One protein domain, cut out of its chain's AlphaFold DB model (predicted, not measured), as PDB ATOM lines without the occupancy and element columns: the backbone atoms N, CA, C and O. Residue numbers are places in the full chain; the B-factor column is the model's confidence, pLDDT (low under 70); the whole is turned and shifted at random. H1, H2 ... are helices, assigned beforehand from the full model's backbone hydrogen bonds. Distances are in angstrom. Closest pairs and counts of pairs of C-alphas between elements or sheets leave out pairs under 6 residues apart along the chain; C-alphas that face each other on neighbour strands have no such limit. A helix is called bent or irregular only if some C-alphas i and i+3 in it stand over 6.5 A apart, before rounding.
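What this domain is: This is residues 725 to 818 of the 929 residues of the protein "ATP-binding protein" of Brevibacillus invocatus (UniProt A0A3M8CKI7). Two helical hairpins, H1 with H2 and H5 with H6, pack on a middle helix, H3; the first crosses it about perpendicular, while H5 of the second runs nearly lengthwise to it. The four-residue H4 lies near one end of the elongated whole. The printed part has 94 residues with six named helices, H1 to H6 along the chain, and no named strand: all helix. It is compact, with a radius of gyration of the C-alphas of 13.2 A and spans of 40 by 24 by 22 A.

How they stand to each other: Begin with the longest helix, H2, residues 740 to 758. It is irregular, C-alphas 741 and 744 being 8.4 A apart, and has a kink of 27 degrees near residue 747. It forms a hairpin with H1, residues 725 to 738: they touch, closest at the C-alphas of Leu 732 and Ile 746, 6.0 A, at a shallow tilt of 7 degrees, opposite ways. With residues 747 to 751 alone H2 touches the hub H3, residues 764 to 781; look at C-alphas 751 and 767, the closest, 6.5 A apart, with the lines about perpendicular at 84 degrees. H1 touches H3 too, closest at C-alphas 730 and 778, 6.5 A, about perpendicular at 89 degrees; H3 does so with residues 774 to 778 alone. Beyond, H3, H5, residues 790 to 801, and H6, residues 806 to 817, form an up-and-down bundle, each helix running against the one before. H3 touches H5, closest at C-alphas 772 and 800, 5.9 A, at a shallow tilt of 12 degrees. H5 and H6 are a hairpin, closest at C-alphas 800 and 806, 5.3 A, at a shallow tilt of 25 degrees. H6 also touches H1, closest at C-alphas 811 and 737, 5.6 A, with residues 807 to 811 alone. H4, residues 784 to 787, is close to but not clearly touching H5, closest at C-alphas 785 and 793, 7.1 A. H1 and H5 are apart. In H5 and H6 every O i to N i+4 pair is within hydrogen-bond range; H1 has 9 of 10, H2 13 of 15 and H3 11 of 14, and H4 is too short for one.

Where its parts are: Find C-alpha 725 at (622.177, 534.868, 456.697); from there H1 runs 20.1 A. H2 spans 27.2 A, H3 25.2 A, H4 5.2 A and H5 16.5 A. H6 runs 16.4 A and ends with C-alpha 817 at (604.729, 521.958, 473.637).

The domain as a whole: The farthest C-alphas, of Gly 759 and Ser 789, are 40.1 A apart. The printed part has no cut, and its five links between helices are tight. Look for low confidence, pLDDT under 70, at 25 residues, among them 734 to 742 and 781 to 788.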
ATOM      1  N   PHE A 725     623.077 534.155 455.789       83.44
ATOM      2  CA  PHE A 725     622.177 534.868 456.697       83.44
ATOM      3  C   PHE A 725     621.105 533.948 457.283       83.44
ATOM      4  O   PHE A 725     620.819 534.044 458.474       83.44
ATOM      5  N   ARG A 726     620.559 533.005 456.497       77.38
ATOM      6  CA  ARG A 726     619.675 531.944 457.022       77.38
ATOM      7  C   ARG A 726     620.397 531.076 458.058       77.38
ATOM      8  O   ARG A 726     619.808 530.744 459.080       77.38
ATOM      9  N   SER A 727     621.661 530.720 457.818       70.50
ATOM     10  CA  SER A 727     622.465 529.945 458.776       70.50
ATOM     11  C   SER A 727     622.707 530.719 460.074       70.50
ATOM     12  O   SER A 727     622.438 530.190 461.150       70.50
ATOM     13  N   ASP A 728     623.154 531.975 459.991       70.69
ATOM     14  CA  ASP A 728     623.460 532.796 461.165       70.69
ATOM     15  C   ASP A 728     622.190 533.142 461.969       70.69
ATOM     16  O   ASP A 728     622.169 532.983 463.189       70.69
ATOM     17  N   SER A 729     621.094 533.532 461.306       76.06
ATOM     18  CA  SER A 729     619.821 533.860 461.975       76.06
ATOM     19  C   SER A 729     619.173 532.663 462.678       76.06
ATOM     20  O   SER A 729     618.626 532.837 463.767       76.06
ATOM     21  N   LYS A 730     619.314 531.433 462.156       71.12
ATOM     22  CA  LYS A 730     618.920 530.210 462.885       71.12
ATOM     23  C   LYS A 730     619.661 530.068 464.220       71.12
ATOM     24  O   LYS A 730     619.044 529.649 465.197       71.12
ATOM     25  N   ARG A 731     620.945 530.456 464.295       68.06
ATOM     26  CA  ARG A 731     621.703 530.461 465.565       68.06
ATOM     27  C   ARG A 731     621.166 531.513 466.522       68.06
ATOM     28  O   ARG A 731     621.020 531.212 467.699       68.06
ATOM     29  N   LEU A 732     620.835 532.711 466.032       68.56
ATOM     30  CA  LEU A 732     620.247 533.772 466.858       68.56
ATOM     31  C   LEU A 732     618.915 533.330 467.487       68.56
ATOM     32  O   LEU A 732     618.739 533.468 468.694       68.56
ATOM     33  N   ILE A 733     618.020 532.724 466.697       72.81
ATOM     34  CA  ILE A 733     616.726 532.208 467.179       72.81
ATOM     35  C   ILE A 733     616.933 531.056 468.170       72.81
ATOM     36  O   ILE A 733     616.401 531.096 469.276       72.81
ATOM     37  N   GLY A 734     617.754 530.058 467.826       60.97
ATOM     38  CA  GLY A 734     618.069 528.950 468.736       60.97
ATOM     39  C   GLY A 734     618.724 529.417 470.042       60.97
ATOM     40  O   GLY A 734     618.476 528.845 471.098       60.97
ATOM     41  N   THR A 735     619.500 530.501 469.992       61.00
ATOM     42  CA  THR A 735     620.074 531.135 471.182       61.00
ATOM     43  C   THR A 735     619.007 531.844 472.020       61.00
ATOM     44  O   THR A 735     619.002 531.681 473.239       61.00
ATOM     45  N   TYR A 736     618.102 532.604 471.390       67.19
ATOM     46  CA  TYR A 736     616.998 533.278 472.083       67.19
ATOM     47  C   TYR A 736     616.184 532.295 472.924       67.19
ATOM     48  O   TYR A 736     615.931 532.534 474.101       67.19
ATOM     49  N   LEU A 737     615.822 531.163 472.316       62.31
ATOM     50  CA  LEU A 737     615.002 530.127 472.939       62.31
ATOM     51  C   LEU A 737     615.640 529.514 474.190       62.31
ATOM     52  O   LEU A 737     614.917 529.077 475.082       62.31
ATOM     53  N   LEU A 738     616.972 529.490 474.272       53.16
ATOM     54  CA  LEU A 738     617.688 528.960 475.430       53.16
ATOM     55  C   LEU A 738     617.769 529.968 476.589       53.16
ATOM     56  O   LEU A 738     617.725 529.553 477.748       53.16
ATOM     57  N   PHE A 739     617.905 531.272 476.310       58.50
ATOM     58  CA  PHE A 739     618.113 532.293 477.352       58.50
ATOM     59  C   PHE A 739     617.472 533.658 476.981       58.50
ATOM     60  O   PHE A 739     618.185 534.637 476.779       58.50
ATOM     61  N   PRO A 740     616.132 533.782 476.904       59.56
ATOM     62  CA  PRO A 740     615.437 534.967 476.350       59.56
ATOM     63  C   PRO A 740     615.856 536.321 476.968       59.56
ATOM     64  O   PRO A 740     615.785 537.357 476.308       59.56
ATOM     65  N   GLU A 741     616.378 536.278 478.197       60.78
ATOM     66  CA  GLU A 741     617.131 537.285 478.962       60.78
ATOM     67  C   GLU A 741     617.900 538.358 478.149       60.78
ATOM     68  O   GLU A 741     617.995 539.500 478.604       60.78
ATOM     69  N   ALA A 742     618.504 538.019 476.997       64.44
ATOM     70  CA  ALA A 742     619.286 538.968 476.186       64.44
ATOM     71  C   ALA A 742     618.907 539.035 474.692       64.44
ATOM     72  O   ALA A 742     619.761 539.202 473.816       64.44
ATOM     73  N   GLU A 743     617.599 539.054 474.422       71.56
ATOM     74  CA  GLU A 743     616.997 539.534 473.165       71.56
ATOM     75  C   GLU A 743     617.689 540.776 472.576       71.56
ATOM     76  O   GLU A 743     617.958 540.856 471.382       71.56
ATOM     77  N   CYS A 744     618.031 541.746 473.431       70.56
ATOM     78  CA  CYS A 744     618.657 543.003 473.025       70.56
ATOM     79  C   CYS A 744     619.999 542.791 472.295       70.56
ATOM     80  O   CYS A 744     620.265 543.446 471.286       70.56
ATOM     81  N   ALA A 745     620.815 541.833 472.749       69.31
ATOM     82  CA  ALA A 745     622.087 541.514 472.104       69.31
ATOM     83  C   ALA A 745     621.882 540.786 470.765       69.31
ATOM     84  O   ALA A 745     622.552 541.113 469.789       69.31
ATOM     85  N   ILE A 746     620.900 539.882 470.699       72.50
ATOM     86  CA  ILE A 746     620.468 539.207 469.465       72.50
ATOM     87  C   ILE A 746     619.973 540.218 468.418       72.50
ATOM     88  O   ILE A 746     620.331 540.122 467.244       72.50
ATOM     89  N   ASN A 747     619.201 541.223 468.837       81.25
ATOM     90  CA  ASN A 747     618.713 542.302 467.974       81.25
ATOM     91  C   ASN A 747     619.873 543.145 467.417       81.25
ATOM     92  O   ASN A 747     619.906 543.448 466.220       81.25
ATOM     93  N   GLU A 748     620.864 543.478 468.252       76.44
ATOM     94  CA  GLU A 748     622.087 544.144 467.792       76.44
ATOM     95  C   GLU A 748     622.873 543.251 466.817       76.44
ATOM     96  O   GLU A 748     623.329 543.718 465.769       76.44
ATOM     97  N   LYS A 749     622.983 541.948 467.106       78.38
ATOM     98  CA  LYS A 749     623.705 540.994 466.260       78.38
ATOM     99  C   LYS A 749     623.059 540.810 464.896       78.38
ATOM    100  O   LYS A 749     623.769 540.785 463.887       78.38
ATOM    101  N   LEU A 750     621.730 540.745 464.851       83.19
ATOM    102  CA  LEU A 750     620.971 540.724 463.608       83.19
ATOM    103  C   LEU A 750     621.255 541.987 462.786       83.19
ATOM    104  O   LEU A 750     621.588 541.878 461.608       83.19
ATOM    105  N   SER A 751     621.228 543.168 463.412       84.94
ATOM    106  CA  SER A 751     621.564 544.434 462.747       84.94
ATOM    107  C   SER A 751     623.001 544.446 462.196       84.94
ATOM    108  O   SER A 751     623.217 544.808 461.037       84.94
ATOM    109  N   GLN A 752     623.987 543.939 462.950       82.94
ATOM    110  CA  GLN A 752     625.372 543.779 462.471       82.94
ATOM    111  C   GLN A 752     625.474 542.842 461.248       82.94
ATOM    112  O   GLN A 752     626.257 543.111 460.332       82.94
ATOM    113  N   LEU A 753     624.704 541.749 461.207       83.00
ATOM    114  CA  LEU A 753     624.677 540.807 460.079       83.00
ATOM    115  C   LEU A 753     624.001 541.407 458.839       83.00
ATOM    116  O   LEU A 753     624.555 541.326 457.743       83.00
ATOM    117  N   VAL A 754     622.850 542.061 459.015       87.81
ATOM    118  CA  VAL A 754     622.144 542.801 457.957       87.81
ATOM    119  C   VAL A 754     623.050 543.882 457.368       87.81
ATOM    120  O   VAL A 754     623.181 543.990 456.146       87.81
ATOM    121  N   SER A 755     623.736 544.645 458.220       86.50
ATOM    122  CA  SER A 755     624.636 545.721 457.799       86.50
ATOM    123  C   SER A 755     625.847 545.198 457.021       86.50
ATOM    124  O   SER A 755     626.204 545.755 455.985       86.50
ATOM    125  N   ARG A 756     626.414 544.053 457.430       85.69
ATOM    126  CA  ARG A 756     627.499 543.370 456.698       85.69
ATOM    127  C   ARG A 756     627.096 542.934 455.282       85.69
ATOM    128  O   ARG A 756     627.956 542.869 454.411       85.69
ATOM    129  N   ILE A 757     625.821 542.613 455.064       85.38
ATOM    130  CA  ILE A 757     625.290 542.140 453.772       85.38
ATOM    131  C   ILE A 757     624.872 543.303 452.863       85.38
ATOM    132  O   ILE A 757     625.060 543.240 451.652       85.38
ATOM    133  N   THR A 758     624.289 544.353 453.440       84.75
ATOM    134  CA  THR A 758     623.688 545.481 452.702       84.75
ATOM    135  C   THR A 758     624.619 546.680 452.529       84.75
ATOM    136  O   THR A 758     624.380 547.513 451.658       84.75
ATOM    137  N   GLY A 759     625.646 546.813 453.375       86.69
ATOM    138  CA  GLY A 759     626.472 548.020 453.470       86.69
ATOM    139  C   GLY A 759     625.757 549.231 454.088       86.69
ATOM    140  O   GLY A 759     626.289 550.338 454.029       86.69
ATOM    141  N   GLN A 760     624.562 549.049 454.660       84.25
ATOM    142  CA  GLN A 760     623.723 550.109 455.232       84.25
ATOM    143  C   GLN A 760     623.388 549.828 456.703       84.25
ATOM    144  O   GLN A 760     623.639 548.737 457.212       84.25
ATOM    145  N   GLN A 761     622.836 550.816 457.405       82.81
ATOM    146  CA  GLN A 761     622.252 550.639 458.738       82.81
ATOM    147  C   GLN A 761     620.746 550.888 458.663       82.81
ATOM    148  O   GLN A 761     620.299 551.753 457.912       82.81
ATOM    149  N   PHE A 762     619.988 550.134 459.455       82.50
ATOM    150  CA  PHE A 762     618.532 550.214 459.542       82.50
ATOM    151  C   PHE A 762     618.118 550.505 460.985       82.50
ATOM    152  O   PHE A 762     618.850 550.186 461.926       82.50
ATOM    153  N   ASP A 763     616.958 551.131 461.158       82.94
ATOM    154  CA  ASP A 763     616.400 551.438 462.472       82.94
ATOM    155  C   ASP A 763     615.894 550.178 463.199       82.94
ATOM    156  O   ASP A 763     615.708 549.112 462.607       82.94
ATOM    157  N   GLN A 764     615.650 550.300 464.506       75.62
ATOM    158  CA  GLN A 764     615.209 549.171 465.328       75.62
ATOM    159  C   GLN A 764     613.827 548.626 464.940       75.62
ATOM    160  O   GLN A 764     613.628 547.424 465.074       75.62
ATOM    161  N   GLY A 765     612.907 549.448 464.421       80.06
ATOM    162  CA  GLY A 765     611.595 548.985 463.961       80.06
ATOM    163  C   GLY A 765     611.714 548.138 462.694       80.06
ATOM    164  O   GLY A 765     611.166 547.039 462.626       80.06
ATOM    165  N   THR A 766     612.527 548.587 461.733       81.38
ATOM    166  CA  THR A 766     612.881 547.799 460.543       81.38
ATOM    167  C   THR A 766     613.557 546.476 460.919       81.38
ATOM    168  O   THR A 766     613.210 545.440 460.355       81.38
ATOM    169  N   ILE A 767     614.483 546.470 461.890       82.75
ATOM    170  CA  ILE A 767     615.127 545.233 462.371       82.75
ATOM    171  C   ILE A 767     614.139 544.323 463.124       82.75
ATOM    172  O   ILE A 767     614.181 543.112 462.922       82.75
ATOM    173  N   GLN A 768     613.218 544.864 463.929       80.25
ATOM    174  CA  GLN A 768     612.162 544.072 464.579       80.25
ATOM    175  C   GLN A 768     611.230 543.411 463.554       80.25
ATOM    176  O   GLN A 768     610.913 542.232 463.700       80.25
ATOM    177  N   GLY A 769     610.872 544.117 462.475       83.69
ATOM    178  CA  GLY A 769     610.075 543.566 461.373       83.69
ATOM    179  C   GLY A 769     610.721 542.366 460.665       83.69
ATOM    180  O   GLY A 769     610.011 541.525 460.116       83.69
ATOM    181  N   LEU A 770     612.053 542.220 460.725       87.88
ATOM    182  CA  LEU A 770     612.737 541.032 460.201       87.88
ATOM    183  C   LEU A 770     612.382 539.761 460.981       87.88
ATOM    184  O   LEU A 770     612.362 538.682 460.388       87.88
ATOM    185  N   TRP A 771     612.113 539.854 462.289       88.81
ATOM    186  CA  TRP A 771     611.902 538.665 463.118       88.81
ATOM    187  C   TRP A 771     610.669 537.868 462.717       88.81
ATOM    188  O   TRP A 771     610.737 536.643 462.759       88.81
ATOM    189  N   SER A 772     609.594 538.511 462.256       88.25
ATOM    190  CA  SER A 772     608.402 537.790 461.793       88.25
ATOM    191  C   SER A 772     608.754 536.866 460.626       88.25
ATOM    192  O   SER A 772     608.459 535.673 460.670       88.25
ATOM    193  N   SER A 773     609.483 537.374 459.628       88.31
ATOM    194  CA  SER A 773     609.930 536.581 458.477       88.31
ATOM    195  C   SER A 773     611.010 535.553 458.842       88.31
ATOM    196  O   SER A 773     611.011 534.448 458.301       88.31
ATOM    197  N   LEU A 774     611.926 535.882 459.760       87.62
ATOM    198  CA  LEU A 774     612.993 534.973 460.199       87.62
ATOM    199  C   LEU A 774     612.450 533.805 461.029       87.62
ATOM    200  O   LEU A 774     612.862 532.668 460.806       87.62
ATOM    201  N   VAL A 775     611.501 534.055 461.934       86.81
ATOM    202  CA  VAL A 775     610.842 533.015 462.740       86.81
ATOM    203  C   VAL A 775     609.901 532.169 461.883       86.81
ATOM    204  O   VAL A 775     609.938 530.945 461.985       86.81
ATOM    205  N   GLN A 776     609.125 532.770 460.972       83.44
ATOM    206  CA  GLN A 776     608.328 532.005 460.003       83.44
ATOM    207  C   GLN A 776     609.209 531.084 459.149       83.44
ATOM    208  O   GLN A 776     608.875 529.911 458.979       83.44
ATOM    209  N   ARG A 777     610.371 531.569 458.680       81.12
ATOM    210  CA  ARG A 777     611.330 530.732 457.948       81.12
ATOM    211  C   ARG A 777     611.967 529.666 458.841       81.12
ATOM    212  O   ARG A 777     612.120 528.539 458.394       81.12
ATOM    213  N   PHE A 778     612.294 529.970 460.098       80.25
ATOM    214  CA  PHE A 778     612.808 528.994 461.070       80.25
ATOM    215  C   PHE A 778     611.816 527.844 461.308       80.25
ATOM    216  O   PHE A 778     612.213 526.682 461.279       80.25
ATOM    217  N   LEU A 779     610.523 528.157 461.444       77.00
ATOM    218  CA  LEU A 779     609.425 527.188 461.562       77.00
ATOM    219  C   LEU A 779     609.187 526.352 460.291       77.00
ATOM    220  O   LEU A 779     608.550 525.307 460.372       77.00
ATOM    221  N   GLN A 780     609.659 526.800 459.123       73.19
ATOM    222  CA  GLN A 780     609.627 526.033 457.867       73.19
ATOM    223  C   GLN A 780     610.899 525.201 457.650       73.19
ATOM    224  O   GLN A 780     610.840 524.126 457.068       73.19
ATOM    225  N   ASP A 781     612.056 525.707 458.076       66.81
ATOM    226  CA  ASP A 781     613.383 525.146 457.792       66.81
ATOM    227  C   ASP A 781     613.882 524.134 458.850       66.81
ATOM    228  O   ASP A 781     615.028 523.680 458.761       66.81
ATOM    229  N   THR A 782     613.096 523.835 459.890       60.56
ATOM    230  CA  THR A 782     613.501 522.966 461.011       60.56
ATOM    231  C   THR A 782     612.536 521.802 461.215       60.56
ATOM    232  O   THR A 782     611.327 521.938 461.037       60.56
ATOM    233  N   SER A 783     613.063 520.666 461.682       56.22
ATOM    234  CA  SER A 783     612.275 519.475 462.031       56.22
ATOM    235  C   SER A 783     611.282 519.699 463.177       56.22
ATOM    236  O   SER A 783     610.446 518.842 463.423       56.22
ATOM    237  N   LEU A 784     611.278 520.864 463.842       58.47
ATOM    238  CA  LEU A 784     610.200 521.270 464.757       58.47
ATOM    239  C   LEU A 784     608.809 521.162 464.105       58.47
ATOM    240  O   LEU A 784     607.843 520.848 464.795       58.47
ATOM    241  N   ALA A 785     608.717 521.340 462.782       57.91
ATOM    242  CA  ALA A 785     607.486 521.138 462.018       57.91
ATOM    243  C   ALA A 785     606.987 519.674 461.965       57.91
ATOM    244  O   ALA A 785     605.859 519.436 461.542       57.91
ATOM    245  N   GLU A 786     607.806 518.702 462.374       59.06
ATOM    246  CA  GLU A 786     607.463 517.273 462.473       59.06
ATOM    247  C   GLU A 786     606.997 516.894 463.891       59.06
ATOM    248  O   GLU A 786     606.233 515.946 464.061       59.06
ATOM    249  N   TRP A 787     607.433 517.643 464.912       57.00
ATOM    250  CA  TRP A 787     607.089 517.408 466.323       57.00
ATOM    251  C   TRP A 787     605.838 518.164 466.780       57.00
ATOM    252  O   TRP A 787     605.219 517.771 467.767       57.00
ATOM    253  N   ILE A 788     605.479 519.248 466.091       67.62
ATOM    254  CA  ILE A 788     604.352 520.120 466.430       67.62
ATOM    255  C   ILE A 788     603.170 519.818 465.498       67.62
ATOM    256  O   ILE A 788     603.346 519.653 464.293       67.62
ATOM    257  N   SER A 789     601.947 519.767 466.036       78.69
ATOM    258  CA  SER A 789     600.743 519.536 465.226       78.69
ATOM    259  C   SER A 789     600.508 520.670 464.220       78.69
ATOM    260  O   SER A 789     600.744 521.842 464.517       78.69
ATOM    261  N   TYR A 790     600.002 520.336 463.026       83.81
ATOM    262  CA  TYR A 790     599.843 521.308 461.937       83.81
ATOM    263  C   TYR A 790     598.986 522.523 462.331       83.81
ATOM    264  O   TYR A 790     599.363 523.656 462.048       83.81
ATOM    265  N   VAL A 791     597.892 522.293 463.063       85.62
ATOM    266  CA  VAL A 791     597.024 523.347 463.618       85.62
ATOM    267  C   VAL A 791     597.824 524.323 464.480       85.62
ATOM    268  O   VAL A 791     597.770 525.527 464.251       85.62
ATOM    269  N   TYR A 792     598.661 523.815 465.389       82.06
ATOM    270  CA  TYR A 792     599.478 524.653 466.264       82.06
ATOM    271  C   TYR A 792     600.595 525.386 465.499       82.06
ATOM    272  O   TYR A 792     600.898 526.540 465.791       82.06
ATOM    273  N   LEU A 793     601.164 524.773 464.452       83.69
ATOM    274  CA  LEU A 793     602.087 525.456 463.534       83.69
ATOM    275  C   LEU A 793     601.419 526.593 462.750       83.69
ATOM    276  O   LEU A 793     602.104 527.559 462.409       83.69
ATOM    277  N   VAL A 794     600.125 526.483 462.434       86.50
ATOM    278  CA  VAL A 794     599.354 527.568 461.812       86.50
ATOM    279  C   VAL A 794     599.040 528.648 462.844       86.50
ATOM    280  O   VAL A 794     599.378 529.797 462.578       86.50
ATOM    281  N   GLU A 795     598.532 528.302 464.034       85.44
ATOM    282  CA  GLU A 795     598.300 529.255 465.136       85.44
ATOM    283  C   GLU A 795     599.535 530.133 465.396       85.44
ATOM    284  O   GLU A 795     599.447 531.356 465.311       85.44
ATOM    285  N   ILE A 796     600.713 529.524 465.597       85.00
ATOM    286  CA  ILE A 796     601.984 530.241 465.800       85.00
ATOM    287  C   ILE A 796     602.261 531.229 464.654       85.00
ATOM    288  O   ILE A 796     602.631 532.380 464.897       85.00
ATOM    289  N   LYS A 797     602.088 530.806 463.394       85.69
ATOM    290  CA  LYS A 797     602.331 531.662 462.218       85.69
ATOM    291  C   LYS A 797     601.332 532.817 462.146       85.69
ATOM    292  O   LYS A 797     601.754 533.940 461.872       85.69
ATOM    293  N   THR A 798     600.055 532.565 462.422       85.69
ATOM    294  CA  THR A 798     598.986 533.571 462.430       85.69
ATOM    295  C   THR A 798     599.197 534.599 463.542       85.69
ATOM    296  O   THR A 798     599.140 535.796 463.272       85.69
ATOM    297  N   THR A 799     599.554 534.179 464.759       86.00
ATOM    298  CA  THR A 799     599.891 535.089 465.869       86.00
ATOM    299  C   THR A 799     601.098 535.981 465.531       86.00
ATOM    300  O   THR A 799     601.066 537.189 465.761       86.00
ATOM    301  N   ILE A 800     602.128 535.433 464.870       85.62
ATOM    302  CA  ILE A 800     603.273 536.213 464.355       85.62
ATOM    303  C   ILE A 800     602.852 537.211 463.257       85.62
ATOM    304  O   ILE A 800     603.410 538.306 463.170       85.62
ATOM    305  N   GLN A 801     601.884 536.859 462.403       82.25
ATOM    306  CA  GLN A 801     601.343 537.754 461.366       82.25
ATOM    307  C   GLN A 801     600.465 538.871 461.947       82.25
ATOM    308  O   GLN A 801     600.438 539.968 461.393       82.25
ATOM    309  N   GLN A 802     599.794 538.626 463.076       83.38
ATOM    310  CA  GLN A 802     598.990 539.619 463.801       83.38
ATOM    311  C   GLN A 802     599.836 540.675 464.543       83.38
ATOM    312  O   GLN A 802     599.285 541.651 465.049       83.38
ATOM    313  N   GLY A 803     601.166 540.529 464.555       79.44
ATOM    314  CA  GLY A 803     602.104 541.532 465.068       79.44
ATOM    315  C   GLY A 803     602.577 541.309 466.506       79.44
ATOM    316  O   GLY A 803     603.219 542.197 467.067       79.44
ATOM    317  N   GLU A 804     602.298 540.149 467.107       82.94
ATOM    318  CA  GLU A 804     602.913 539.768 468.384       82.94
ATOM    319  C   GLU A 804     604.424 539.506 468.237       82.94
ATOM    320  O   GLU A 804     604.917 539.175 467.157       82.94
ATOM    321  N   ALA A 805     605.171 539.657 469.337       86.69
ATOM    322  CA  ALA A 805     606.631 539.567 469.361       86.69
ATOM    323  C   ALA A 805     607.116 538.170 468.899       86.69
ATOM    324  O   ALA A 805     606.985 537.203 469.652       86.69
ATOM    325  N   PRO A 806     607.711 538.011 467.696       86.69
ATOM    326  CA  PRO A 806     607.796 536.691 467.056       86.69
ATOM    327  C   PRO A 806     608.671 535.680 467.799       86.69
ATOM    328  O   PRO A 806     608.416 534.478 467.765       86.69
ATOM    329  N   LEU A 807     609.703 536.179 468.483       83.88
ATOM    330  CA  LEU A 807     610.589 535.385 469.326       83.88
ATOM    331  C   LEU A 807     609.887 534.925 470.617       83.88
ATOM    332  O   LEU A 807     610.062 533.775 471.021       83.88
ATOM    333  N   GLU A 808     609.045 535.771 471.223       84.75
ATOM    334  CA  GLU A 808     608.244 535.404 472.398       84.75
ATOM    335  C   GLU A 808     607.168 534.380 472.045       84.75
ATOM    336  O   GLU A 808     607.056 533.371 472.733       84.75
ATOM    337  N   VAL A 809     606.436 534.583 470.942       85.38
ATOM    338  CA  VAL A 809     605.418 533.633 470.459       85.38
ATOM    339  C   VAL A 809     606.047 532.257 470.220       85.38
ATOM    340  O   VAL A 809     605.506 531.247 470.667       85.38
ATOM    341  N   LEU A 810     607.224 532.205 469.585       80.25
ATOM    342  CA  LEU A 810     607.971 530.962 469.372       80.25
ATOM    343  C   LEU A 810     608.405 530.309 470.697       80.25
ATOM    344  O   LEU A 810     608.225 529.104 470.875       80.25
ATOM    345  N   ARG A 811     608.963 531.091 471.631       76.62
ATOM    346  CA  ARG A 811     609.394 530.627 472.961       76.62
ATOM    347  C   ARG A 811     608.226 530.061 473.757       76.62
ATOM    348  O   ARG A 811     608.325 528.952 474.274       76.62
ATOM    349  N   ASP A 812     607.135 530.806 473.861       76.75
ATOM    350  CA  ASP A 812     605.961 530.424 474.638       76.75
ATOM    351  C   ASP A 812     605.264 529.213 474.020       76.75
ATOM    352  O   ASP A 812     604.854 528.314 474.751       76.75
ATOM    353  N   ALA A 813     605.190 529.132 472.689       72.25
ATOM    354  CA  ALA A 813     604.660 527.964 471.999       72.25
ATOM    355  C   ALA A 813     605.503 526.709 472.269       72.25
ATOM    356  O   ALA A 813     604.963 525.673 472.659       72.25
ATOM    357  N   LEU A 814     606.831 526.806 472.156       66.88
ATOM    358  CA  LEU A 814     607.735 525.702 472.491       66.88
ATOM    359  C   LEU A 814     607.692 525.348 473.986       66.88
ATOM    360  O   LEU A 814     607.791 524.173 474.318       66.88
ATOM    361  N   THR A 815     607.460 526.315 474.878       64.56
ATOM    362  CA  THR A 815     607.311 526.103 476.336       64.56
ATOM    363  C   THR A 815     605.953 525.488 476.716       64.56
ATOM    364  O   THR A 815     605.811 524.909 477.790       64.56
ATOM    365  N   ARG A 816     604.939 525.584 475.844       63.59
ATOM    366  CA  ARG A 816     603.670 524.844 475.970       63.59
ATOM    367  C   ARG A 816     603.774 523.432 475.384       63.59
ATOM    368  O   ARG A 816     603.147 522.520 475.913       63.59
ATOM    369  N   PHE A 817     604.561 523.249 474.319       55.47
ATOM    370  CA  PHE A 817     604.729 521.958 473.637       55.47
ATOM    371  C   PHE A 817     605.756 521.033 474.309       55.47
ATOM    372  O   PHE A 817     605.574 519.818 474.321       55.47
ATOM    373  N   LEU A 818     606.816 521.595 474.896       47.84
ATOM    374  CA  LEU A 818     607.744 520.913 475.798       47.84
ATOM    375  C   LEU A 818     607.180 521.026 477.224       47.84
ATOM    376  O   LEU A 818     607.210 522.121 477.783       47.84
TER     377      LEU A 818